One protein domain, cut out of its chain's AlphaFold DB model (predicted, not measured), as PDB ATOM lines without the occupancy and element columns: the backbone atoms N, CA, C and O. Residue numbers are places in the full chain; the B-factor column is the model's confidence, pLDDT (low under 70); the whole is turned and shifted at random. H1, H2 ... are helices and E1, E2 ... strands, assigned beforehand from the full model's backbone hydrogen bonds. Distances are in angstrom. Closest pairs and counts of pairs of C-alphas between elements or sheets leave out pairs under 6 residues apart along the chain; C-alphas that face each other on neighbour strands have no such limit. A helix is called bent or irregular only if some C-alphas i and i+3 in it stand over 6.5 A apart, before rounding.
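This is residues 2 to 120 and 178 to 234 of the 236 residues of an uncharacterized protein of Acidiplasma aeolicum (UniProt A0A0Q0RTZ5). Three nearly aligned helices, H5, H6 and H9, form a bundle at one end of a compact body, and H8 crosses H6 beside them. At the other end stand the helical hairpin H1 and H2, helix H3 and a small three-stranded sheet, while short H4 packs on H8 and H9. The printed part has 176 residues, with nine named helices and three named strands in the order H1 H2 E1 E2 E3 H3 H4 H5 H6 H7 H8 H9. The class is mostly helix, the antiparallel sheet runs E1 - E2 - E3, the radius of gyration of the C-alphas is 15.1 A, and the rounded outline spans 43 by 38 by 33 A.

Start at H1, residues 3 to 16, whose residues 6 to 10 alone touch H2, residues 24 to 34; their closest C-alphas, Lys 6 and Leu 32, are 6.3 A apart. E1, residues 36 to 38, E2, residues 41 to 44, and E3, residues 47 to 50, make a meander, each strand the antiparallel neighbour of the one before. Look for N 36 and O 43 at 2.9 A, and N 44 and O 47 at 3.1 A, within hydrogen-bond range. H3, residues 57 to 66, touches residues 5 to 9 of H1 alone, the closest C-alphas being Ile 9 and Leu 61 at 5.6 A. H4, residues 68 to 73, touches residues 218 to 226 alone of H9, residues 217 to 234, with C-alphas 70 and 219 closest at 4.7 A. H5, residues 84 to 99, and H6, residues 103 to 120, form a helical hairpin at a shallow tilt of 11 degrees, with Leu 96 and Ala 106 closest at 5.5 A between C-alphas. H6 and H9 run the same way at 8 degrees, a shallow tilt, with C-alphas 117 and 227 closest at 5.2 A. H7, residues 178 to 185, is only just irregular, C-alphas 181 and 184 being 6.9 A apart; it forms a helical hairpin with H8, residues 188 to 205, C-alphas 183 and 191 being closest at 6.3 A. H8 touches H6 at a steep tilt of 54 degrees, with C-alphas 111 and 197 closest at 5.5 A. Every O i to N i+4 pair is within hydrogen-bond range in H2, H3, H4, H5, H8 and H9; H1 has 9 of 10, H6 13 of 14 and H7 2 of 4.

Find C-alpha 3 at (5.345, -38.516, -46.706), where H1 begins and runs 20.8 A. H5 is 22.9 A long, H6 25.2 A and H8 25.8 A. H9 runs 26.4 A and ends at C-alpha 234, (0.864, -0.149, -34.699).

The C-alphas farthest apart, Asn 54 and Ile 234, are 45.1 A apart. Residues 121 to 177 are not printed, and C-alphas 120 and 178 are 11.1 A apart across the cut. The link from H8 to H9 is long, with 11 residues. Confidence is under 70 at residues 77 to 80 and 209.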
ATOM      1  N   ASP A   2       7.123 -36.925 -51.055       90.50
ATOM      2  CA  ASP A   2       6.658 -38.093 -50.298       90.50
ATOM      3  C   ASP A   2       6.447 -37.794 -48.798       90.50
ATOM      4  O   ASP A   2       6.920 -36.790 -48.259       90.50
ATOM      5  N   LEU A   3       5.701 -38.671 -48.120       92.38
ATOM      6  CA  LEU A   3       5.345 -38.516 -46.706       92.38
ATOM      7  C   LEU A   3       6.563 -38.589 -45.772       92.38
ATOM      8  O   LEU A   3       6.589 -37.907 -44.747       92.38
ATOM      9  N   GLU A   4       7.568 -39.392 -46.112       93.56
ATOM     10  CA  GLU A   4       8.755 -39.583 -45.282       93.56
ATOM     11  C   GLU A   4       9.591 -38.301 -45.235       93.56
ATOM     12  O   GLU A   4       9.983 -37.850 -44.158       93.56
ATOM     13  N   THR A   5       9.758 -37.640 -46.383       93.38
ATOM     14  CA  THR A   5      10.399 -36.323 -46.489       93.38
ATOM     15  C   THR A   5       9.652 -35.251 -45.692       93.38
ATOM     16  O   THR A   5      10.269 -34.479 -44.959       93.38
ATOM     17  N   LYS A   6       8.315 -35.219 -45.754       95.31
ATOM     18  CA  LYS A   6       7.512 -34.263 -44.967       95.31
ATOM     19  C   LYS A   6       7.676 -34.479 -43.460       95.31
ATOM     20  O   LYS A   6       7.851 -33.516 -42.713       95.31
ATOM     21  N   ASN A   7       7.648 -35.734 -43.014       96.19
ATOM     22  CA  ASN A   7       7.850 -36.088 -41.609       96.19
ATOM     23  C   ASN A   7       9.266 -35.748 -41.135       96.19
ATOM     24  O   ASN A   7       9.424 -35.254 -40.019       96.19
ATOM     25  N   TYR A   8      10.272 -35.959 -41.987       95.69
ATOM     26  CA  TYR A   8      11.652 -35.564 -41.724       95.69
ATOM     27  C   TYR A   8      11.777 -34.057 -41.478       95.69
ATOM     28  O   TYR A   8      12.353 -33.646 -40.472       95.69
ATOM     29  N   ILE A   9      11.183 -33.233 -42.347       95.38
ATOM     30  CA  ILE A   9      11.216 -31.771 -42.214       95.38
ATOM     31  C   ILE A   9      10.521 -31.327 -40.924       95.38
ATOM     32  O   ILE A   9      11.090 -30.556 -40.155       95.38
ATOM     33  N   LEU A  10       9.316 -31.840 -40.647       96.25
ATOM     34  CA  LEU A  10       8.593 -31.505 -39.416       96.25
ATOM     35  C   LEU A  10       9.386 -31.888 -38.171       96.25
ATOM     36  O   LEU A  10       9.447 -31.095 -37.238       96.25
ATOM     37  N   LYS A  11       9.978 -33.085 -38.143       95.44
ATOM     38  CA  LYS A  11      10.793 -33.526 -37.011       95.44
ATOM     39  C   LYS A  11      11.935 -32.540 -36.759       95.44
ATOM     40  O   LYS A  11      11.980 -31.968 -35.679       95.44
ATOM     41  N   ASN A  12      12.743 -32.256 -37.781       93.94
ATOM     42  CA  ASN A  12      13.872 -31.333 -37.660       93.94
ATOM     43  C   ASN A  12      13.446 -29.946 -37.165       93.94
ATOM     44  O   ASN A  12      14.065 -29.412 -36.255       93.94
ATOM     45  N   ILE A  13      12.358 -29.381 -37.704       94.19
ATOM     46  CA  ILE A  13      11.853 -28.080 -37.241       94.19
ATOM     47  C   ILE A  13      11.506 -28.132 -35.753       94.19
ATOM     48  O   ILE A  13      11.909 -27.259 -34.991       94.19
ATOM     49  N   PHE A  14      10.743 -29.140 -35.326       94.88
ATOM     50  CA  PHE A  14      10.293 -29.235 -33.939       94.88
ATOM     51  C   PHE A  14      11.402 -29.622 -32.954       94.88
ATOM     52  O   PHE A  14      11.244 -29.322 -31.773       94.88
ATOM     53  N   ASP A  15      12.510 -30.203 -33.418       92.50
ATOM     54  CA  ASP A  15      13.674 -30.508 -32.577       92.50
ATOM     55  C   ASP A  15      14.359 -29.222 -32.066       92.50
ATOM     56  O   ASP A  15      14.853 -29.200 -30.940       92.50
ATOM     57  N   PHE A  16      14.314 -28.119 -32.830       90.50
ATOM     58  CA  PHE A  16      14.883 -26.825 -32.415       90.50
ATOM     59  C   PHE A  16      13.846 -25.729 -32.114       90.50
ATOM     60  O   PHE A  16      14.213 -24.641 -31.661       90.50
ATOM     61  N   PHE A  17      12.551 -25.940 -32.380       93.25
ATOM     62  CA  PHE A  17      11.555 -24.866 -32.301       93.25
ATOM     63  C   PHE A  17      11.134 -24.518 -30.860       93.25
ATOM     64  O   PHE A  17      10.072 -24.919 -30.377       93.25
ATOM     65  N   GLN A  18      11.936 -23.677 -30.200       88.06
ATOM     66  CA  GLN A  18      11.788 -23.316 -28.781       88.06
ATOM     67  C   GLN A  18      10.458 -22.632 -28.423       88.06
ATOM     68  O   GLN A  18       9.999 -22.733 -27.289       88.06
ATOM     69  N   TYR A  19       9.824 -21.934 -29.370       85.19
ATOM     70  CA  TYR A  19       8.625 -21.120 -29.116       85.19
ATOM     71  C   TYR A  19       7.355 -21.713 -29.726       85.19
ATOM     72  O   TYR A  19       6.445 -20.961 -30.075       85.19
ATOM     73  N   SER A  20       7.296 -23.030 -29.926       91.12
ATOM     74  CA  SER A  20       6.158 -23.667 -30.593       91.12
ATOM     75  C   SER A  20       4.838 -23.547 -29.809       91.12
ATOM     76  O   SER A  20       4.793 -23.547 -28.579       91.12
ATOM     77  N   LYS A  21       3.730 -23.442 -30.546       93.12
ATOM     78  CA  LYS A  21       2.346 -23.405 -30.062       93.12
ATOM     79  C   LYS A  21       1.580 -24.615 -30.596       93.12
ATOM     80  O   LYS A  21       1.898 -25.170 -31.647       93.12
ATOM     81  N   ARG A  22       0.495 -24.987 -29.906       88.00
ATOM     82  CA  ARG A  22      -0.311 -26.196 -30.189       88.00
ATOM     83  C   ARG A  22      -0.757 -26.337 -31.655       88.00
ATOM     84  O   ARG A  22      -0.874 -27.456 -32.143       88.00
ATOM     85  N   TYR A  23      -1.007 -25.227 -32.352       89.69
ATOM     86  CA  TYR A  23      -1.511 -25.229 -33.732       89.69
ATOM     87  C   TYR A  23      -0.418 -25.189 -34.807       89.69
ATOM     88  O   TYR A  23      -0.725 -25.413 -35.976       89.69
ATOM     89  N   ASP A  24       0.842 -24.948 -34.442       94.56
ATOM     90  CA  ASP A  24       1.914 -24.728 -35.421       94.56
ATOM     91  C   ASP A  24       2.166 -25.960 -36.279       94.56
ATOM     92  O   ASP A  24       2.360 -25.851 -37.487       94.56
ATOM     93  N   ARG A  25       2.101 -27.149 -35.666       94.88
ATOM     94  CA  ARG A  25       2.304 -28.411 -36.381       94.88
ATOM     95  C   ARG A  25       1.279 -28.576 -37.495       94.88
ATOM     96  O   ARG A  25       1.653 -28.953 -38.595       94.88
ATOM     97  N   LEU A  26       0.016 -28.235 -37.237       94.44
ATOM     98  CA  LEU A  26      -1.049 -28.316 -38.240       94.44
ATOM     99  C   LEU A  26      -0.809 -27.344 -39.400       94.44
ATOM    100  O   LEU A  26      -0.972 -27.731 -40.555       94.44
ATOM    101  N   VAL A  27      -0.385 -26.110 -39.105       94.38
ATOM    102  CA  VAL A  27      -0.075 -25.107 -40.138       94.38
ATOM    103  C   VAL A  27       1.096 -25.572 -41.006       94.38
ATOM    104  O   VAL A  27       0.980 -25.589 -42.231       94.38
ATOM    105  N   LEU A  28       2.190 -26.029 -40.390       96.12
ATOM    106  CA  LEU A  28       3.369 -26.522 -41.107       96.12
ATOM    107  C   LEU A  28       3.067 -27.780 -41.929       96.12
ATOM    108  O   LEU A  28       3.516 -27.887 -43.068       96.12
ATOM    109  N   THR A  29       2.262 -28.707 -41.402       95.62
ATOM    110  CA  THR A  29       1.772 -29.860 -42.169       95.62
ATOM    111  C   THR A  29       0.949 -29.416 -43.379       95.62
ATOM    112  O   THR A  29       1.130 -29.963 -44.464       95.62
ATOM    113  N   GLY A  30       0.082 -28.410 -43.226       94.62
ATOM    114  CA  GLY A  30      -0.682 -27.832 -44.335       94.62
ATOM    115  C   GLY A  30       0.221 -27.270 -45.436       94.62
ATOM    116  O   GLY A  30       0.045 -27.611 -46.605       94.62
ATOM    117  N   ILE A  31       1.237 -26.489 -45.056       94.81
ATOM    118  CA  ILE A  31       2.233 -25.933 -45.985       94.81
ATOM    119  C   ILE A  31       2.962 -27.062 -46.720       94.81
ATOM    120  O   ILE A  31       2.955 -27.095 -47.948       94.81
ATOM    121  N   LEU A  32       3.511 -28.040 -45.998       95.62
ATOM    122  CA  LEU A  32       4.226 -29.169 -46.603       95.62
ATOM    123  C   LEU A  32       3.339 -30.017 -47.519       95.62
ATOM    124  O   LEU A  32       3.817 -30.560 -48.511       95.62
ATOM    125  N   ASN A  33       2.045 -30.133 -47.220       94.44
ATOM    126  CA  ASN A  33       1.101 -30.836 -48.083       94.44
ATOM    127  C   ASN A  33       0.789 -30.092 -49.378       94.44
ATOM    128  O   ASN A  33       0.500 -30.742 -50.378       94.44
ATOM    129  N   SER A  34       0.886 -28.766 -49.367       92.31
ATOM    130  CA  SER A  34       0.747 -27.933 -50.564       92.31
ATOM    131  C   SER A  34       2.029 -27.817 -51.400       92.31
ATOM    132  O   SER A  34       1.998 -27.233 -52.482       92.31
ATOM    133  N   MET A  35       3.148 -28.357 -50.906       93.81
ATOM    134  CA  MET A  35       4.420 -28.394 -51.620       93.81
ATOM    135  C   MET A  35       4.562 -29.694 -52.404       93.81
ATOM    136  O   MET A  35       4.361 -30.791 -51.873       93.81
ATOM    137  N   ASP A  36       5.007 -29.571 -53.647       91.88
ATOM    138  CA  ASP A  36       5.421 -30.704 -54.456       91.88
ATOM    139  C   ASP A  36       6.881 -30.568 -54.900       91.88
ATOM    140  O   ASP A  36       7.449 -29.477 -54.908       91.88
ATOM    141  N   TYR A  37       7.505 -31.703 -55.199       89.44
ATOM    142  CA  TYR A  37       8.871 -31.779 -55.697       89.44
ATOM    143  C   TYR A  37       8.897 -32.730 -56.889       89.44
ATOM    144  O   TYR A  37       8.620 -33.920 -56.728       89.44
ATOM    145  N   HIS A  38       9.210 -32.189 -58.065       87.56
ATOM    146  CA  HIS A  38       9.239 -32.911 -59.335       87.56
ATOM    147  C   HIS A  38      10.238 -32.249 -60.299       87.56
ATOM    148  O   HIS A  38      10.344 -31.020 -60.336       87.56
ATOM    149  N   ASP A  39      10.969 -33.050 -61.081       84.31
ATOM    150  CA  ASP A  39      11.957 -32.606 -62.084       84.31
ATOM    151  C   ASP A  39      12.938 -31.521 -61.610       84.31
ATOM    152  O   ASP A  39      13.225 -30.588 -62.358       84.31
ATOM    153  N   ASP A  40      13.458 -31.612 -60.383       88.88
ATOM    154  CA  ASP A  40      14.440 -30.668 -59.803       88.88
ATOM    155  C   ASP A  40      13.830 -29.373 -59.257       88.88
ATOM    156  O   ASP A  40      14.561 -28.454 -58.856       88.88
ATOM    157  N   TYR A  41      12.501 -29.278 -59.248       91.25
ATOM    158  CA  TYR A  41      11.783 -28.100 -58.790       91.25
ATOM    159  C   TYR A  41      10.921 -28.401 -57.581       91.25
ATOM    160  O   TYR A  41      10.215 -29.403 -57.548       91.25
ATOM    161  N   ILE A  42      10.908 -27.460 -56.641       92.44
ATOM    162  CA  ILE A  42       9.832 -27.351 -55.663       92.44
ATOM    163  C   ILE A  42       8.750 -26.438 -56.230       92.44
ATOM    164  O   ILE A  42       9.038 -25.333 -56.701       92.44
ATOM    165  N   THR A  43       7.504 -26.895 -56.170       92.12
ATOM    166  CA  THR A  43       6.323 -26.126 -56.555       92.12
ATOM    167  C   THR A  43       5.399 -25.924 -55.363       92.12
ATOM    168  O   THR A  43       5.183 -26.817 -54.549       92.12
ATOM    169  N   PHE A  44       4.868 -24.712 -55.241       90.94
ATOM    170  CA  PHE A  44       3.941 -24.321 -54.181       90.94
ATOM    171  C   PHE A  44       3.212 -23.049 -54.609       90.94
ATOM    172  O   PHE A  44       3.851 -22.120 -55.092       90.94
ATOM    173  N   ASN A  45       1.888 -22.980 -54.443       82.31
ATOM    174  CA  ASN A  45       1.086 -21.783 -54.749       82.31
ATOM    175  C   ASN A  45       1.424 -21.114 -56.101       82.31
ATOM    176  O   ASN A  45       1.564 -19.895 -56.188       82.31
ATOM    177  N   LYS A  46       1.553 -21.918 -57.170       84.69
ATOM    178  CA  LYS A  46       1.937 -21.494 -58.538       84.69
ATOM    179  C   LYS A  46       3.363 -20.934 -58.680       84.69
ATOM    180  O   LYS A  46       3.741 -20.509 -59.769       84.69
ATOM    181  N   LEU A  47       4.160 -20.943 -57.616       88.81
ATOM    182  CA  LEU A  47       5.595 -20.687 -57.658       88.81
ATOM    183  C   LEU A  47       6.336 -21.978 -57.989       88.81
ATOM    184  O   LEU A  47       5.903 -23.070 -57.616       88.81
ATOM    185  N   ARG A  48       7.461 -21.835 -58.685       91.50
ATOM    186  CA  ARG A  48       8.324 -22.941 -59.087       91.50
ATOM    187  C   ARG A  48       9.777 -22.530 -58.889       91.50
ATOM    188  O   ARG A  48      10.242 -21.591 -59.529       91.50
ATOM    189  N   PHE A  49      10.484 -23.253 -58.033       90.50
ATOM    190  CA  PHE A  49      11.853 -22.950 -57.629       90.50
ATOM    191  C   PHE A  49      12.770 -24.109 -57.975       90.50
ATOM    192  O   PHE A  49      12.508 -25.241 -57.578       90.50
ATOM    193  N   LYS A  50      13.837 -23.842 -58.731       89.50
ATOM    194  CA  LYS A  50      14.820 -24.871 -59.077       89.50
ATOM    195  C   LYS A  50      15.738 -25.097 -57.884       89.50
ATOM    196  O   LYS A  50      16.434 -24.170 -57.483       89.50
ATOM    197  N   ILE A  51      15.766 -26.320 -57.368       86.75
ATOM    198  CA  ILE A  51      16.656 -26.713 -56.269       86.75
ATOM    199  C   ILE A  51      17.657 -27.800 -56.686       86.75
ATOM    200  O   ILE A  51      18.571 -28.111 -55.933       86.75
ATOM    201  N   GLY A  52      17.563 -28.330 -57.911       81.06
ATOM    202  CA  GLY A  52      18.554 -29.232 -58.513       81.06
ATOM    203  C   GLY A  52      18.162 -30.713 -58.478       81.06
ATOM    204  O   GLY A  52      17.252 -31.098 -57.751       81.06
ATOM    205  N   ARG A  53      18.847 -31.525 -59.302       75.38
ATOM    206  CA  ARG A  53      18.553 -32.959 -59.488       75.38
ATOM    207  C   ARG A  53      18.671 -33.755 -58.207       75.38
ATOM    208  O   ARG A  53      19.622 -33.558 -57.457       75.38
ATOM    209  N   ASN A  54      17.731 -34.688 -58.022       70.56
ATOM    210  CA  ASN A  54      17.709 -35.650 -56.917       70.56
ATOM    211  C   ASN A  54      17.969 -34.994 -55.553       70.56
ATOM    212  O   ASN A  54      18.768 -35.493 -54.763       70.56
ATOM    213  N   ALA A  55      17.323 -33.853 -55.292       78.69
ATOM    214  CA  ALA A  55      17.413 -33.176 -54.011       78.69
ATOM    215  C   ALA A  55      17.039 -34.139 -52.871       78.69
ATOM    216  O   ALA A  55      15.890 -34.569 -52.760       78.69
ATOM    217  N   GLY A  56      18.024 -34.480 -52.037       85.81
ATOM    218  CA  GLY A  56      17.801 -35.240 -50.812       85.81
ATOM    219  C   GLY A  56      16.977 -34.443 -49.797       85.81
ATOM    220  O   GLY A  56      16.754 -33.239 -49.950       85.81
ATOM    221  N   ARG A  57      16.544 -35.113 -48.726       90.25
ATOM    222  CA  ARG A  57      15.687 -34.504 -47.695       90.25
ATOM    223  C   ARG A  57      16.322 -33.281 -47.037       90.25
ATOM    224  O   ARG A  57      15.605 -32.324 -46.767       90.25
ATOM    225  N   ASP A  58      17.642 -33.276 -46.864       89.81
ATOM    226  CA  ASP A  58      18.390 -32.146 -46.292       89.81
ATOM    227  C   ASP A  58      18.333 -30.904 -47.173       89.81
ATOM    228  O   ASP A  58      18.125 -29.797 -46.689       89.81
ATOM    229  N   LYS A  59      18.423 -31.094 -48.490       90.94
ATOM    230  CA  LYS A  59      18.318 -30.007 -49.462       90.94
ATOM    231  C   LYS A  59      16.920 -29.389 -49.462       90.94
ATOM    232  O   LYS A  59      16.757 -28.173 -49.531       90.94
ATOM    233  N   ILE A  60      15.897 -30.238 -49.369       92.81
ATOM    234  CA  ILE A  60      14.497 -29.810 -49.286       92.81
ATOM    235  C   ILE A  60      14.238 -29.098 -47.949       92.81
ATOM    236  O   ILE A  60      13.557 -28.074 -47.932       92.81
ATOM    237  N   LEU A  61      14.809 -29.596 -46.849       93.81
ATOM    238  CA  LEU A  61      14.776 -28.933 -45.546       93.81
ATOM    239  C   LEU A  61      15.448 -27.557 -45.619       93.81
ATOM    240  O   LEU A  61      14.828 -26.574 -45.233       93.81
ATOM    241  N   GLY A  62      16.647 -27.451 -46.187       94.00
ATOM    242  CA  GLY A  62      17.343 -26.177 -46.357       94.00
ATOM    243  C   GLY A  62      16.577 -25.179 -47.233       94.00
ATOM    244  O   GLY A  62      16.474 -24.000 -46.891       94.00
ATOM    245  N   PHE A  63      15.924 -25.646 -48.305       94.50
ATOM    246  CA  PHE A  63      14.969 -24.824 -49.056       94.50
ATOM    247  C   PHE A  63      13.808 -24.351 -48.171       94.50
ATOM    248  O   PHE A  63      13.469 -23.168 -48.191       94.50
ATOM    249  N   PHE A  64      13.193 -25.250 -47.401       95.56
ATOM    250  CA  PHE A  64      12.063 -24.920 -46.535       95.56
ATOM    251  C   PHE A  64      12.458 -23.868 -45.491       95.56
ATOM    252  O   PHE A  64      11.785 -22.845 -45.351       95.56
ATOM    253  N   LEU A  65      13.591 -24.080 -44.816       95.44
ATOM    254  CA  LEU A  65      14.138 -23.189 -43.798       95.44
ATOM    255  C   LEU A  65      14.578 -21.842 -44.360       95.44
ATOM    256  O   LEU A  65      14.501 -20.865 -43.631       95.44
ATOM    257  N   ALA A  66      15.010 -21.753 -45.619       95.62
ATOM    258  CA  ALA A  66      15.386 -20.487 -46.248       95.62
ATOM    259  C   ALA A  66      14.190 -19.706 -46.820       95.62
ATOM    260  O   ALA A  66      14.334 -18.542 -47.186       95.62
ATOM    261  N   ASN A  67      13.014 -20.334 -46.935       96.31
ATOM    262  CA  ASN A  67      11.866 -19.762 -47.644       96.31
ATOM    263  C   ASN A  67      10.559 -19.784 -46.845       96.31
ATOM    264  O   ASN A  67       9.487 -19.577 -47.412       96.31
ATOM    265  N   LEU A  68      10.626 -19.942 -45.520       96.25
ATOM    266  CA  LEU A  68       9.458 -19.802 -44.644       96.25
ATOM    267  C   LEU A  68       8.594 -18.566 -44.933       96.25
ATOM    268  O   LEU A  68       7.372 -18.720 -44.941       96.25
ATOM    269  N   PRO A  69       9.152 -17.364 -45.198       95.69
ATOM    270  CA  PRO A  69       8.328 -16.184 -45.422       95.69
ATOM    271  C   PRO A  69       7.372 -16.351 -46.599       95.69
ATOM    272  O   PRO A  69       6.176 -16.113 -46.449       95.69
ATOM    273  N   VAL A  70       7.861 -16.804 -47.760       95.25
ATOM    274  CA  VAL A  70       6.997 -17.000 -48.934       95.25
ATOM    275  C   VAL A  70       6.094 -18.223 -48.776       95.25
ATOM    276  O   VAL A  70       4.968 -18.208 -49.267       95.25
ATOM    277  N   LEU A  71       6.540 -19.259 -48.059       95.31
ATOM    278  CA  LEU A  71       5.738 -20.454 -47.787       95.31
ATOM    279  C   LEU A  71       4.551 -20.170 -46.853       95.31
ATOM    280  O   LEU A  71       3.495 -20.779 -47.002       95.31
ATOM    281  N   ILE A  72       4.699 -19.235 -45.910       94.12
ATOM    282  CA  ILE A  72       3.652 -18.873 -44.946       94.12
ATOM    283  C   ILE A  72       2.763 -17.738 -45.477       94.12
ATOM    284  O   ILE A  72       1.538 -17.826 -45.407       94.12
ATOM    285  N   GLU A  73       3.353 -16.672 -46.018       90.88
ATOM    286  CA  GLU A  73       2.609 -15.479 -46.453       90.88
ATOM    287  C   GLU A  73       2.151 -15.550 -47.915       90.88
ATOM    288  O   GLU A  73       1.283 -14.776 -48.336       90.88
ATOM    289  N   GLY A  74       2.710 -16.473 -48.703       89.69
ATOM    290  CA  GLY A  74       2.565 -16.509 -50.157       89.69
ATOM    291  C   GLY A  74       3.422 -15.450 -50.853       89.69
ATOM    292  O   GLY A  74       4.126 -14.669 -50.210       89.69
ATOM    293  N   ARG A  75       3.352 -15.397 -52.191       84.62
ATOM    294  CA  ARG A  75       4.000 -14.337 -52.978       84.62
ATOM    295  C   ARG A  75       3.314 -13.006 -52.691       84.62
ATOM    296  O   ARG A  75       2.110 -12.877 -52.912       84.62
ATOM    297  N   ARG A  76       4.081 -12.011 -52.256       83.00
ATOM    298  CA  ARG A  76       3.588 -10.653 -52.017       83.00
ATOM    299  C   ARG A  76       4.437  -9.665 -52.798       83.00
ATOM    300  O   ARG A  76       5.651  -9.807 -52.868       83.00
ATOM    301  N   THR A  77       3.778  -8.701 -53.425       61.81
ATOM    302  CA  THR A  77       4.419  -7.610 -54.178       61.81
ATOM    303  C   THR A  77       3.925  -6.239 -53.724       61.81
ATOM    304  O   THR A  77       4.354  -5.223 -54.265       61.81
ATOM    305  N   GLU A  78       3.007  -6.194 -52.757       59.75
ATOM    306  CA  GLU A  78       2.494  -4.946 -52.202       59.75
ATOM    307  C   GLU A  78       3.592  -4.247 -51.395       59.75
ATOM    308  O   GLU A  78       4.266  -4.856 -50.560       59.75
ATOM    309  N   ARG A  79       3.784  -2.952 -51.669       58.12
ATOM    310  CA  ARG A  79       4.656  -2.095 -50.867       58.12
ATOM    311  C   ARG A  79       3.937  -1.762 -49.569       58.12
ATOM    312  O   ARG A  79       3.003  -0.972 -49.585       58.12
ATOM    313  N   ASN A  80       4.435  -2.300 -48.466       63.78
ATOM    314  CA  ASN A  80       4.188  -1.715 -47.156       63.78
ATOM    315  C   ASN A  80       5.324  -0.736 -46.836       63.78
ATOM    316  O   ASN A  80       6.487  -0.999 -47.167       63.78
ATOM    317  N   ASP A  81       4.990   0.382 -46.196       80.69
ATOM    318  CA  ASP A  81       5.945   1.441 -45.872       80.69
ATOM    319  C   ASP A  81       6.924   0.980 -44.786       80.69
ATOM    320  O   ASP A  81       6.694   1.109 -43.578       80.69
ATOM    321  N   LEU A  82       8.057   0.440 -45.230       90.56
ATOM    322  CA  LEU A  82       9.193   0.135 -44.374       90.56
ATOM    323  C   LEU A  82       9.929   1.418 -43.973       90.56
ATOM    324  O   LEU A  82      10.040   2.379 -44.734       90.56
ATOM    325  N   THR A  83      10.513   1.415 -42.773       90.81
ATOM    326  CA  THR A  83      11.438   2.488 -42.372       90.81
ATOM    327  C   THR A  83      12.687   2.481 -43.267       90.81
ATOM    328  O   THR A  83      13.083   1.406 -43.725       90.81
ATOM    329  N   PRO A  84      13.397   3.613 -43.455       92.25
ATOM    330  CA  PRO A  84      14.605   3.661 -44.290       92.25
ATOM    331  C   PRO A  84      15.653   2.600 -43.927       92.25
ATOM    332  O   PRO A  84      16.301   2.025 -44.798       92.25
ATOM    333  N   LYS A  85      15.774   2.285 -42.630       92.31
ATOM    334  CA  LYS A  85      16.676   1.248 -42.120       92.31
ATOM    335  C   LYS A  85      16.294  -0.155 -42.606       92.31
ATOM    336  O   LYS A  85      17.171  -0.935 -42.960       92.31
ATOM    337  N   LEU A  86      15.000  -0.471 -42.599       95.19
ATOM    338  CA  LEU A  86      14.477  -1.761 -43.052       95.19
ATOM    339  C   LEU A  86      14.508  -1.860 -44.580       95.19
ATOM    340  O   LEU A  86      14.856  -2.911 -45.104       95.19
ATOM    341  N   THR A  87      14.229  -0.764 -45.290       95.19
ATOM    342  CA  THR A  87      14.363  -0.687 -46.752       95.19
ATOM    343  C   THR A  87      15.797  -0.947 -47.194       95.19
ATOM    344  O   THR A  87      16.012  -1.711 -48.132       95.19
ATOM    345  N   LYS A  88      16.782  -0.364 -46.499       95.75
ATOM    346  CA  LYS A  88      18.193  -0.649 -46.770       95.75
ATOM    347  C   LYS A  88      18.496  -2.140 -46.586       95.75
ATOM    348  O   LYS A  88      18.952  -2.772 -47.525       95.75
ATOM    349  N   LEU A  89      18.158  -2.711 -45.426       96.31
ATOM    350  CA  LEU A  89      18.407  -4.129 -45.141       96.31
ATOM    351  C   LEU A  89      17.730  -5.064 -46.156       96.31
ATOM    352  O   LEU A  89      18.340  -6.029 -46.604       96.31
ATOM    353  N   LYS A  90      16.493  -4.757 -46.562       95.44
ATOM    354  CA  LYS A  90      15.789  -5.472 -47.634       95.44
ATOM    355  C   LYS A  90      16.612  -5.482 -48.927       95.44
ATOM    356  O   LYS A  90      16.797  -6.541 -49.520       95.44
ATOM    357  N   ASN A  91      17.078  -4.315 -49.366       95.75
ATOM    358  CA  ASN A  91      17.827  -4.178 -50.614       95.75
ATOM    359  C   ASN A  91      19.183  -4.892 -50.542       95.75
ATOM    360  O   ASN A  91      19.502  -5.644 -51.458       95.75
ATOM    361  N   ASP A  92      19.909  -4.733 -49.433       96.19
ATOM    362  CA  ASP A  92      21.180  -5.423 -49.181       96.19
ATOM    363  C   ASP A  92      20.972  -6.959 -49.233       96.19
ATOM    364  O   ASP A  92      21.730  -7.687 -49.873       96.19
ATOM    365  N   THR A  93      19.869  -7.463 -48.663       96.56
ATOM    366  CA  THR A  93      19.511  -8.896 -48.715       96.56
ATOM    367  C   THR A  93      19.201  -9.364 -50.144       96.56
ATOM    368  O   THR A  93      19.632 -10.439 -50.562       96.56
ATOM    369  N   LEU A  94      18.449  -8.574 -50.920       96.06
ATOM    370  CA  LEU A  94      18.151  -8.889 -52.323       96.06
ATOM    371  C   LEU A  94      19.424  -8.950 -53.176       96.06
ATOM    372  O   LEU A  94      19.517  -9.798 -54.071       96.06
ATOM    373  N   GLU A  95      20.391  -8.075 -52.897       96.25
ATOM    374  CA  GLU A  95      21.704  -8.081 -53.534       96.25
ATOM    375  C   GLU A  95      22.463  -9.371 -53.201       96.25
ATOM    376  O   GLU A  95      22.886 -10.078 -54.119       96.25
ATOM    377  N   LEU A  96      22.532  -9.761 -51.924       95.75
ATOM    378  CA  LEU A  96      23.165 -11.017 -51.498       95.75
ATOM    379  C   LEU A  96      22.574 -12.250 -52.196       95.75
ATOM    380  O   LEU A  96      23.322 -13.091 -52.699       95.75
ATOM    381  N   ILE A  97      21.243 -12.339 -52.293       95.00
ATOM    382  CA  ILE A  97      20.571 -13.431 -53.020       95.00
ATOM    383  C   ILE A  97      20.954 -13.410 -54.502       95.00
ATOM    384  O   ILE A  97      21.161 -14.459 -55.110       95.00
ATOM    385  N   SER A  98      21.063 -12.224 -55.104       93.56
ATOM    386  CA  SER A  98      21.405 -12.091 -56.523       93.56
ATOM    387  C   SER A  98      22.835 -12.528 -56.853       93.56
ATOM    388  O   SER A  98      23.082 -12.972 -57.974       93.56
ATOM    389  N   LEU A  99      23.751 -12.463 -55.879       92.56
ATOM    390  CA  LEU A  99      25.114 -12.979 -56.015       92.56
ATOM    391  C   LEU A  99      25.161 -14.513 -56.046       92.56
ATOM    392  O   LEU A  99      26.126 -15.071 -56.567       92.56
ATOM    393  N   GLY A 100      24.156 -15.196 -55.480       85.50
ATOM    394  CA  GLY A 100      24.006 -16.656 -55.523       85.50
ATOM    395  C   GLY A 100      25.122 -17.458 -54.841       85.50
ATOM    396  O   GLY A 100      25.271 -18.644 -55.124       85.50
ATOM    397  N   LYS A 101      25.940 -16.814 -53.996       85.25
ATOM    398  CA  LYS A 101      27.125 -17.412 -53.348       85.25
ATOM    399  C   LYS A 101      27.064 -17.458 -51.823       85.25
ATOM    400  O   LYS A 101      27.810 -18.220 -51.226       85.25
ATOM    401  N   PHE A 102      26.225 -16.632 -51.199       90.06
ATOM    402  CA  PHE A 102      26.196 -16.433 -49.747       90.06
ATOM    403  C   PHE A 102      24.794 -16.706 -49.199       90.06
ATOM    404  O   PHE A 102      24.151 -15.819 -48.638       90.06
ATOM    405  N   ASN A 103      24.286 -17.917 -49.423       91.94
ATOM    406  CA  ASN A 103      22.891 -18.260 -49.145       91.94
ATOM    407  C   ASN A 103      22.551 -18.183 -47.654       91.94
ATOM    408  O   ASN A 103      21.444 -17.792 -47.282       91.94
ATOM    409  N   GLU A 104      23.498 -18.512 -46.788       92.19
ATOM    410  CA  GLU A 104      23.296 -18.524 -45.344       92.19
ATOM    411  C   GLU A 104      23.337 -17.117 -44.775       92.19
ATOM    412  O   GLU A 104      22.469 -16.758 -43.984       92.19
ATOM    413  N   LEU A 105      24.252 -16.279 -45.272       93.19
ATOM    414  CA  LEU A 105      24.258 -14.850 -44.966       93.19
ATOM    415  C   LEU A 105      22.976 -14.175 -45.469       93.19
ATOM    416  O   LEU A 105      22.350 -13.427 -44.728       93.19
ATOM    417  N   ALA A 106      22.543 -14.485 -46.691       95.50
ATOM    418  CA  ALA A 106      21.300 -13.960 -47.249       95.50
ATOM    419  C   ALA A 106      20.070 -14.388 -46.431       95.50
ATOM    420  O   ALA A 106      19.179 -13.579 -46.174       95.50
ATOM    421  N   THR A 107      20.022 -15.643 -45.978       96.12
ATOM    422  CA  THR A 107      18.938 -16.139 -45.114       96.12
ATOM    423  C   THR A 107      18.984 -15.480 -43.732       96.12
ATOM    424  O   THR A 107      17.947 -15.081 -43.200       96.12
ATOM    425  N   LEU A 108      20.181 -15.306 -43.164       95.56
ATOM    426  CA  LEU A 108      20.392 -14.619 -41.893       95.56
ATOM    427  C   LEU A 108      19.933 -13.157 -41.963       95.56
ATOM    428  O   LEU A 108      19.225 -12.711 -41.059       95.56
ATOM    429  N   ASP A 109      20.273 -12.435 -43.031       95.69
ATOM    430  CA  ASP A 109      19.870 -11.040 -43.240       95.69
ATOM    431  C   ASP A 109      18.363 -10.909 -43.498       95.69
ATOM    432  O   ASP A 109      17.703 -10.028 -42.936       95.69
ATOM    433  N   MET A 110      17.775 -11.850 -44.240       97.00
ATOM    434  CA  MET A 110      16.325 -11.932 -44.416       97.00
ATOM    435  C   MET A 110      15.600 -12.116 -43.073       97.00
ATOM    436  O   MET A 110      14.578 -11.476 -42.820       97.00
ATOM    437  N   TYR A 111      16.112 -12.952 -42.170       97.31
ATOM    438  CA  TYR A 111      15.510 -13.116 -40.843       97.31
ATOM    439  C   TYR A 111      15.867 -11.997 -39.866       97.31
ATOM    440  O   TYR A 111      15.060 -11.662 -38.991       97.31
ATOM    441  N   LEU A 112      17.003 -11.327 -40.060       96.38
ATOM    442  CA  LEU A 112      17.308 -10.070 -39.387       96.38
ATOM    443  C   LEU A 112      16.298  -8.979 -39.768       96.38
ATOM    444  O   LEU A 112      15.939  -8.178 -38.905       96.38
ATOM    445  N   LEU A 113      15.794  -8.958 -41.008       96.50
ATOM    446  CA  LEU A 113      14.746  -8.024 -41.434       96.50
ATOM    447  C   LEU A 113      13.471  -8.190 -40.599       96.50
ATOM    448  O   LEU A 113      12.940  -7.193 -40.109       96.50
ATOM    449  N   LEU A 114      13.023  -9.429 -40.372       96.69
ATOM    450  CA  LEU A 114      11.877  -9.726 -39.502       96.69
ATOM    451  C   LEU A 114      12.149  -9.287 -38.053       96.69
ATOM    452  O   LEU A 114      11.344  -8.572 -37.454       96.69
ATOM    453  N   GLU A 115      13.314  -9.631 -37.500       95.75
ATOM    454  CA  GLU A 115      13.684  -9.232 -36.138       95.75
ATOM    455  C   GLU A 115      13.725  -7.711 -35.956       95.75
ATOM    456  O   GLU A 115      13.181  -7.152 -34.998       95.75
ATOM    457  N   MET A 116      14.402  -7.020 -36.872       95.38
ATOM    458  CA  MET A 116      14.505  -5.571 -36.852       95.38
ATOM    459  C   MET A 116      13.147  -4.921 -37.077       95.38
ATOM    460  O   MET A 116      12.890  -3.880 -36.473       95.38
ATOM    461  N   GLY A 117      12.272  -5.553 -37.860       95.44
ATOM    462  CA  GLY A 117      10.871  -5.184 -38.000       95.44
ATOM    463  C   GLY A 117      10.168  -5.082 -36.650       95.44
ATOM    464  O   GLY A 117       9.625  -4.026 -36.339       95.44
ATOM    465  N   LEU A 118      10.269  -6.111 -35.799       96.06
ATOM    466  CA  LEU A 118       9.669  -6.102 -34.455       96.06
ATOM    467  C   LEU A 118      10.267  -5.021 -33.540       96.06
ATOM    468  O   LEU A 118       9.553  -4.369 -32.778       96.06
ATOM    469  N   ARG A 119      11.580  -4.783 -33.623       95.69
ATOM    470  CA  ARG A 119      12.243  -3.719 -32.844       95.69
ATOM    471  C   ARG A 119      11.813  -2.320 -33.302       95.69
ATOM    472  O   ARG A 119      11.635  -1.422 -32.476       95.69
ATOM    473  N   CYS A 120      11.656  -2.123 -34.610       94.81
ATOM    474  CA  CYS A 120      11.126  -0.891 -35.189       94.81
ATOM    475  C   CYS A 120       9.668  -0.681 -34.778       94.81
ATOM    476  O   CYS A 120       9.340   0.393 -34.291       94.81
ATOM    477  N   LEU A 178       9.748  -9.919 -26.775       94.38
ATOM    478  CA  LEU A 178       9.419  -9.060 -27.916       94.38
ATOM    479  C   LEU A 178       8.448  -9.752 -28.876       94.38
ATOM    480  O   LEU A 178       7.497  -9.120 -29.328       94.38
ATOM    481  N   LEU A 179       8.658 -11.047 -29.128       94.81
ATOM    482  CA  LEU A 179       7.714 -11.906 -29.840       94.81
ATOM    483  C   LEU A 179       6.346 -11.881 -29.160       94.81
ATOM    484  O   LEU A 179       5.369 -11.493 -29.794       94.81
ATOM    485  N   HIS A 180       6.300 -12.182 -27.862       93.56
ATOM    486  CA  HIS A 180       5.059 -12.195 -27.094       93.56
ATOM    487  C   HIS A 180       4.349 -10.832 -27.103       93.56
ATOM    488  O   HIS A 180       3.149 -10.752 -27.347       93.56
ATOM    489  N   TRP A 181       5.094  -9.737 -26.921       94.75
ATOM    490  CA  TRP A 181       4.547  -8.382 -27.028       94.75
ATOM    491  C   TRP A 181       3.938  -8.104 -28.411       94.75
ATOM    492  O   TRP A 181       2.919  -7.416 -28.502       94.75
ATOM    493  N   SER A 182       4.541  -8.631 -29.481       94.94
ATOM    494  CA  SER A 182       4.080  -8.407 -30.854       94.94
ATOM    495  C   SER A 182       2.824  -9.196 -31.235       94.94
ATOM    496  O   SER A 182       2.161  -8.820 -32.199       94.94
ATOM    497  N   GLU A 183       2.444 -10.223 -30.462       93.44
ATOM    498  CA  GLU A 183       1.331 -11.134 -30.786       93.44
ATOM    499  C   GLU A 183       0.004 -10.405 -31.019       93.44
ATOM    500  O   GLU A 183      -0.752 -10.753 -31.924       93.44
ATOM    501  N   LYS A 184      -0.254  -9.337 -30.255       92.25
ATOM    502  CA  LYS A 184      -1.459  -8.499 -30.389       92.25
ATOM    503  C   LYS A 184      -1.544  -7.730 -31.713       92.25
ATOM    504  O   LYS A 184      -2.611  -7.235 -32.058       92.25
ATOM    505  N   PHE A 185      -0.437  -7.626 -32.447       93.31
ATOM    506  CA  PHE A 185      -0.361  -6.964 -33.749       93.31
ATOM    507  C   PHE A 185      -0.176  -7.951 -34.904       93.31
ATOM    508  O   PHE A 185      -0.208  -7.547 -36.062       93.31
ATOM    509  N   THR A 186      -0.020  -9.249 -34.652       93.00
ATOM    510  CA  THR A 186       0.202 -10.262 -35.695       93.00
ATOM    511  C   THR A 186      -1.019 -11.157 -35.871       93.00
ATOM    512  O   THR A 186      -1.703 -11.491 -34.912       93.00
ATOM    513  N   ASP A 187      -1.316 -11.559 -37.110       91.69
ATOM    514  CA  ASP A 187      -2.197 -12.710 -37.335       91.69
ATOM    515  C   ASP A 187      -1.456 -14.027 -37.020       91.69
ATOM    516  O   ASP A 187      -0.244 -14.031 -36.790       91.69
ATOM    517  N   ARG A 188      -2.179 -15.155 -36.997       90.81
ATOM    518  CA  ARG A 188      -1.612 -16.467 -36.637       90.81
ATOM    519  C   ARG A 188      -0.447 -16.890 -37.545       90.81
ATOM    520  O   ARG A 188       0.480 -17.535 -37.063       90.81
ATOM    521  N   ASN A 189      -0.497 -16.545 -38.831       91.94
ATOM    522  CA  ASN A 189       0.537 -16.924 -39.791       91.94
ATOM    523  C   ASN A 189       1.790 -16.069 -39.589       91.94
ATOM    524  O   ASN A 189       2.880 -16.622 -39.460       91.94
ATOM    525  N   SER A 190       1.625 -14.750 -39.452       92.50
ATOM    526  CA  SER A 190       2.716 -13.843 -39.088       92.50
ATOM    527  C   SER A 190       3.380 -14.258 -37.777       92.50
ATOM    528  O   SER A 190       4.602 -14.309 -37.709       92.50
ATOM    529  N   ASP A 191       2.599 -14.573 -36.737       94.75
ATOM    530  CA  ASP A 191       3.127 -15.012 -35.437       94.75
ATOM    531  C   ASP A 191       4.025 -16.252 -35.580       94.75
ATOM    532  O   ASP A 191       5.155 -16.264 -35.093       94.75
ATOM    533  N   LEU A 192       3.555 -17.279 -36.300       96.19
ATOM    534  CA  LEU A 192       4.355 -18.468 -36.600       96.19
ATOM    535  C   LEU A 192       5.634 -18.114 -37.371       96.19
ATOM    536  O   LEU A 192       6.715 -18.579 -37.007       96.19
ATOM    537  N   LEU A 193       5.516 -17.282 -38.410       96.50
ATOM    538  CA  LEU A 193       6.646 -16.843 -39.223       96.50
ATOM    539  C   LEU A 193       7.709 -16.145 -38.370       96.50
ATOM    540  O   LEU A 193       8.871 -16.536 -38.422       96.50
ATOM    541  N   PHE A 194       7.326 -15.154 -37.559       96.88
ATOM    542  CA  PHE A 194       8.269 -14.445 -36.696       96.88
ATOM    543  C   PHE A 194       8.941 -15.401 -35.708       96.88
ATOM    544  O   PHE A 194      10.160 -15.348 -35.561       96.88
ATOM    545  N   ARG A 195       8.190 -16.306 -35.065       96.44
ATOM    546  CA  ARG A 195       8.753 -17.265 -34.100       96.44
ATOM    547  C   ARG A 195       9.736 -18.247 -34.744       96.44
ATOM    548  O   ARG A 195      10.780 -18.521 -34.150       96.44
ATOM    549  N   LEU A 196       9.438 -18.766 -35.935       95.88
ATOM    550  CA  LEU A 196      10.339 -19.673 -36.654       95.88
ATOM    551  C   LEU A 196      11.568 -18.952 -37.208       95.88
ATOM    552  O   LEU A 196      12.686 -19.405 -36.975       95.88
ATOM    553  N   ALA A 197      11.375 -17.820 -37.887       95.25
ATOM    554  CA  ALA A 197      12.464 -17.034 -38.463       95.25
ATOM    555  C   ALA A 197      13.492 -16.634 -37.401       95.25
ATOM    556  O   ALA A 197      14.694 -16.727 -37.617       95.25
ATOM    557  N   LEU A 198      13.015 -16.236 -36.222       93.38
ATOM    558  CA  LEU A 198      13.859 -15.870 -35.094       93.38
ATOM    559  C   LEU A 198      14.622 -17.052 -34.488       93.38
ATOM    560  O   LEU A 198      15.770 -16.866 -34.092       93.38
ATOM    561  N   ASN A 199      14.027 -18.249 -34.446       92.00
ATOM    562  CA  ASN A 199      14.760 -19.456 -34.055       92.00
ATOM    563  C   ASN A 199      15.846 -19.789 -35.078       92.00
ATOM    564  O   ASN A 199      17.004 -19.913 -34.700       92.00
ATOM    565  N   ILE A 200      15.506 -19.841 -36.368       92.62
ATOM    566  CA  ILE A 200      16.473 -20.181 -37.423       92.62
ATOM    567  C   ILE A 200      17.602 -19.154 -37.480       92.62
ATOM    568  O   ILE A 200      18.766 -19.528 -37.554       92.62
ATOM    569  N   ARG A 201      17.290 -17.858 -37.371       93.00
ATOM    570  CA  ARG A 201      18.310 -16.807 -37.288       93.00
ATOM    571  C   ARG A 201      19.289 -17.057 -36.143       93.00
ATOM    572  O   ARG A 201      20.484 -16.859 -36.333       93.00
ATOM    573  N   ASN A 202      18.794 -17.453 -34.969       90.81
ATOM    574  CA  ASN A 202      19.650 -17.723 -33.817       90.81
ATOM    575  C   ASN A 202      20.565 -18.927 -34.075       90.81
ATOM    576  O   ASN A 202      21.757 -18.807 -33.819       90.81
ATOM    577  N   LEU A 203      20.049 -20.018 -34.653       88.88
ATOM    578  CA  LEU A 203      20.865 -21.179 -35.047       88.88
ATOM    579  C   LEU A 203      21.988 -20.764 -36.013       88.88
ATOM    580  O   LEU A 203      23.169 -20.982 -35.742       88.88
ATOM    581  N   LEU A 204      21.636 -20.044 -37.085       89.12
ATOM    582  CA  LEU A 204      22.606 -19.569 -38.079       89.12
ATOM    583  C   LEU A 204      23.641 -18.613 -37.474       89.12
ATOM    584  O   LEU A 204      24.824 -18.691 -37.798       89.12
ATOM    585  N   ALA A 205      23.225 -17.726 -36.568       86.88
ATOM    586  CA  ALA A 205      24.127 -16.792 -35.893       86.88
ATOM    587  C   ALA A 205      25.110 -17.484 -34.932       86.88
ATOM    588  O   ALA A 205      26.173 -16.926 -34.657       86.88
ATOM    589  N   HIS A 206      24.774 -18.675 -34.432       85.12
ATOM    590  CA  HIS A 206      25.656 -19.502 -33.606       85.12
ATOM    591  C   HIS A 206      26.557 -20.440 -34.421       85.12
ATOM    592  O   HIS A 206      27.373 -21.150 -33.842       85.12
ATOM    593  N   GLY A 207      26.472 -20.395 -35.756       74.94
ATOM    594  CA  GLY A 207      27.271 -21.244 -36.636       74.94
ATOM    595  C   GLY A 207      26.753 -22.678 -36.741       74.94
ATOM    596  O   GLY A 207      27.452 -23.523 -37.294       74.94
ATOM    597  N   GLU A 208      25.535 -22.950 -36.264       77.75
ATOM    598  CA  GLU A 208      24.834 -24.229 -36.431       77.75
ATOM    599  C   GLU A 208      24.280 -24.322 -37.863       77.75
ATOM    600  O   GLU A 208      23.075 -24.289 -38.110       77.75
ATOM    601  N   ASN A 209      25.196 -24.329 -38.835       66.62
ATOM    602  CA  ASN A 209      24.893 -24.278 -40.260       66.62
ATOM    603  C   ASN A 209      25.028 -25.663 -40.900       66.62
ATOM    604  O   ASN A 209      25.918 -25.914 -41.710       66.62
ATOM    605  N   GLU A 210      24.159 -26.578 -40.484       80.25
ATOM    606  CA  GLU A 210      24.164 -27.968 -40.956       80.25
ATOM    607  C   GLU A 210      23.414 -28.145 -42.288       80.25
ATOM    608  O   GLU A 210      23.549 -29.175 -42.948       80.25
ATOM    609  N   TRP A 211      22.630 -27.141 -42.702       85.38
ATOM    610  CA  TRP A 211      21.758 -27.219 -43.875       85.38
ATOM    611  C   TRP A 211      22.227 -26.320 -45.007       85.38
ATOM    612  O   TRP A 211      22.497 -25.136 -44.826       85.38
ATOM    613  N   GLU A 212      22.201 -26.862 -46.219       88.06
ATOM    614  CA  GLU A 212      22.426 -26.076 -47.424       88.06
ATOM    615  C   GLU A 212      21.178 -25.232 -47.736       88.06
ATOM    616  O   GLU A 212      20.132 -25.752 -48.134       88.06
ATOM    617  N   LEU A 213      21.265 -23.920 -47.509       92.50
ATOM    618  CA  LEU A 213      20.142 -22.991 -47.655       92.50
ATOM    619  C   LEU A 213      19.989 -22.492 -49.098       92.50
ATOM    620  O   LEU A 213      20.968 -22.318 -49.820       92.50
ATOM    621  N   TYR A 214      18.747 -22.203 -49.505       91.75
ATOM    622  CA  TYR A 214      18.410 -21.744 -50.862       91.75
ATOM    623  C   TYR A 214      17.400 -20.590 -50.852       91.75
ATOM    624  O   TYR A 214      16.251 -20.792 -51.248       91.75
ATOM    625  N   PRO A 215      17.761 -19.390 -50.368       94.62
ATOM    626  CA  PRO A 215      16.823 -18.276 -50.281       94.62
ATOM    627  C   PRO A 215      16.460 -17.725 -51.665       94.62
ATOM    628  O   PRO A 215      17.311 -17.570 -52.540       94.62
ATOM    629  N   PHE A 216      15.189 -17.364 -51.840       94.06
ATOM    630  CA  PHE A 216      14.682 -16.700 -53.043       94.06
ATOM    631  C   PHE A 216      14.238 -15.265 -52.761       94.06
ATOM    632  O   PHE A 216      13.847 -14.916 -51.645       94.06
ATOM    633  N   LYS A 217      14.261 -14.418 -53.797       94.19
ATOM    634  CA  LYS A 217      13.882 -12.998 -53.694       94.19
ATOM    635  C   LYS A 217      12.454 -12.830 -53.177       94.19
ATOM    636  O   LYS A 217      12.188 -11.940 -52.377       94.19
ATOM    637  N   GLU A 218      11.552 -13.720 -53.578       93.44
ATOM    638  CA  GLU A 218      10.171 -13.763 -53.112       93.44
ATOM    639  C   GLU A 218      10.075 -13.886 -51.586       93.44
ATOM    640  O   GLU A 218       9.192 -13.280 -50.991       93.44
ATOM    641  N   SER A 219      11.001 -14.594 -50.936       94.94
ATOM    642  CA  SER A 219      11.036 -14.713 -49.475       94.94
ATOM    643  C   SER A 219      11.431 -13.399 -48.795       94.94
ATOM    644  O   SER A 219      10.910 -13.079 -47.725       94.94
ATOM    645  N   VAL A 220      12.271 -12.581 -49.431       95.31
ATOM    646  CA  VAL A 220      12.598 -11.232 -48.936       95.31
ATOM    647  C   VAL A 220      11.402 -10.294 -49.081       95.31
ATOM    648  O   VAL A 220      11.099  -9.520 -48.166       95.31
ATOM    649  N   GLU A 221      10.679 -10.387 -50.196       93.94
ATOM    650  CA  GLU A 221       9.451  -9.619 -50.415       93.94
ATOM    651  C   GLU A 221       8.357 -10.006 -49.412       93.94
ATOM    652  O   GLU A 221       7.774  -9.136 -48.762       93.94
ATOM    653  N   SER A 222       8.143 -11.301 -49.183       94.44
ATOM    654  CA  SER A 222       7.187 -11.785 -48.183       94.44
ATOM    655  C   SER A 222       7.601 -11.428 -46.752       94.44
ATOM    656  O   SER A 222       6.746 -11.074 -45.941       94.44
ATOM    657  N   SER A 223       8.904 -11.423 -46.442       95.25
ATOM    658  CA  SER A 223       9.415 -10.927 -45.154       95.25
ATOM    659  C   SER A 223       9.110  -9.442 -44.967       95.25
ATOM    660  O   SER A 223       8.609  -9.025 -43.924       95.25
ATOM    661  N   SER A 224       9.360  -8.641 -46.004       94.44
ATOM    662  CA  SER A 224       9.069  -7.204 -46.019       94.44
ATOM    663  C   SER A 224       7.582  -6.931 -45.812       94.44
ATOM    664  O   SER A 224       7.209  -6.070 -45.016       94.44
ATOM    665  N   TYR A 225       6.730  -7.703 -46.487       93.56
ATOM    666  CA  TYR A 225       5.284  -7.630 -46.333       93.56
ATOM    667  C   TYR A 225       4.852  -7.934 -44.893       93.56
ATOM    668  O   TYR A 225       4.120  -7.141 -44.300       93.56
ATOM    669  N   ALA A 226       5.350  -9.029 -44.304       93.94
ATOM    670  CA  ALA A 226       5.039  -9.417 -42.929       93.94
ATOM    671  C   ALA A 226       5.435  -8.335 -41.912       93.94
ATOM    672  O   ALA A 226       4.638  -8.004 -41.033       93.94
ATOM    673  N   VAL A 227       6.623  -7.733 -42.064       94.44
ATOM    674  CA  VAL A 227       7.043  -6.583 -41.247       94.44
ATOM    675  C   VAL A 227       6.092  -5.408 -41.432       94.44
ATOM    676  O   VAL A 227       5.611  -4.850 -40.449       94.44
ATOM    677  N   GLY A 228       5.784  -5.060 -42.677       92.94
ATOM    678  CA  GLY A 228       4.867  -3.976 -43.007       92.94
ATOM    679  C   GLY A 228       3.499  -4.100 -42.339       92.94
ATOM    680  O   GLY A 228       3.073  -3.164 -41.672       92.94
ATOM    681  N   LYS A 229       2.881  -5.292 -42.389       91.31
ATOM    682  CA  LYS A 229       1.604  -5.575 -41.705       91.31
ATOM    683  C   LYS A 229       1.649  -5.207 -40.219       91.31
ATOM    684  O   LYS A 229       0.682  -4.670 -39.685       91.31
ATOM    685  N   VAL A 230       2.755  -5.524 -39.542       93.19
ATOM    686  CA  VAL A 230       2.932  -5.220 -38.114       93.19
ATOM    687  C   VAL A 230       3.093  -3.717 -37.896       93.19
ATOM    688  O   VAL A 230       2.470  -3.167 -36.993       93.19
ATOM    689  N   LEU A 231       3.902  -3.048 -38.722       92.88
ATOM    690  CA  LEU A 231       4.117  -1.602 -38.617       92.88
ATOM    691  C   LEU A 231       2.819  -0.818 -38.835       92.88
ATOM    692  O   LEU A 231       2.554   0.123 -38.090       92.88
ATOM    693  N   ASP A 232       1.999  -1.220 -39.804       89.88
ATOM    694  CA  ASP A 232       0.742  -0.536 -40.117       89.88
ATOM    695  C   ASP A 232      -0.294  -0.708 -39.006       89.88
ATOM    696  O   ASP A 232      -0.966   0.251 -38.637       89.88
ATOM    697  N   ARG A 233      -0.363  -1.892 -38.386       90.38
ATOM    698  CA  ARG A 233      -1.250  -2.141 -37.238       90.38
ATOM    699  C   ARG A 233      -0.875  -1.362 -35.979       90.38
ATOM    700  O   ARG A 233      -1.730  -1.177 -35.126       90.38
ATOM    701  N   ILE A 234       0.381  -0.938 -35.845       88.12
ATOM    702  CA  ILE A 234       0.864  -0.149 -34.699       88.12
ATOM    703  C   ILE A 234       0.625   1.351 -34.894       88.12
ATOM    704  O   ILE A 234       0.578   2.090 -33.915       88.12
TER     705      ILE A 234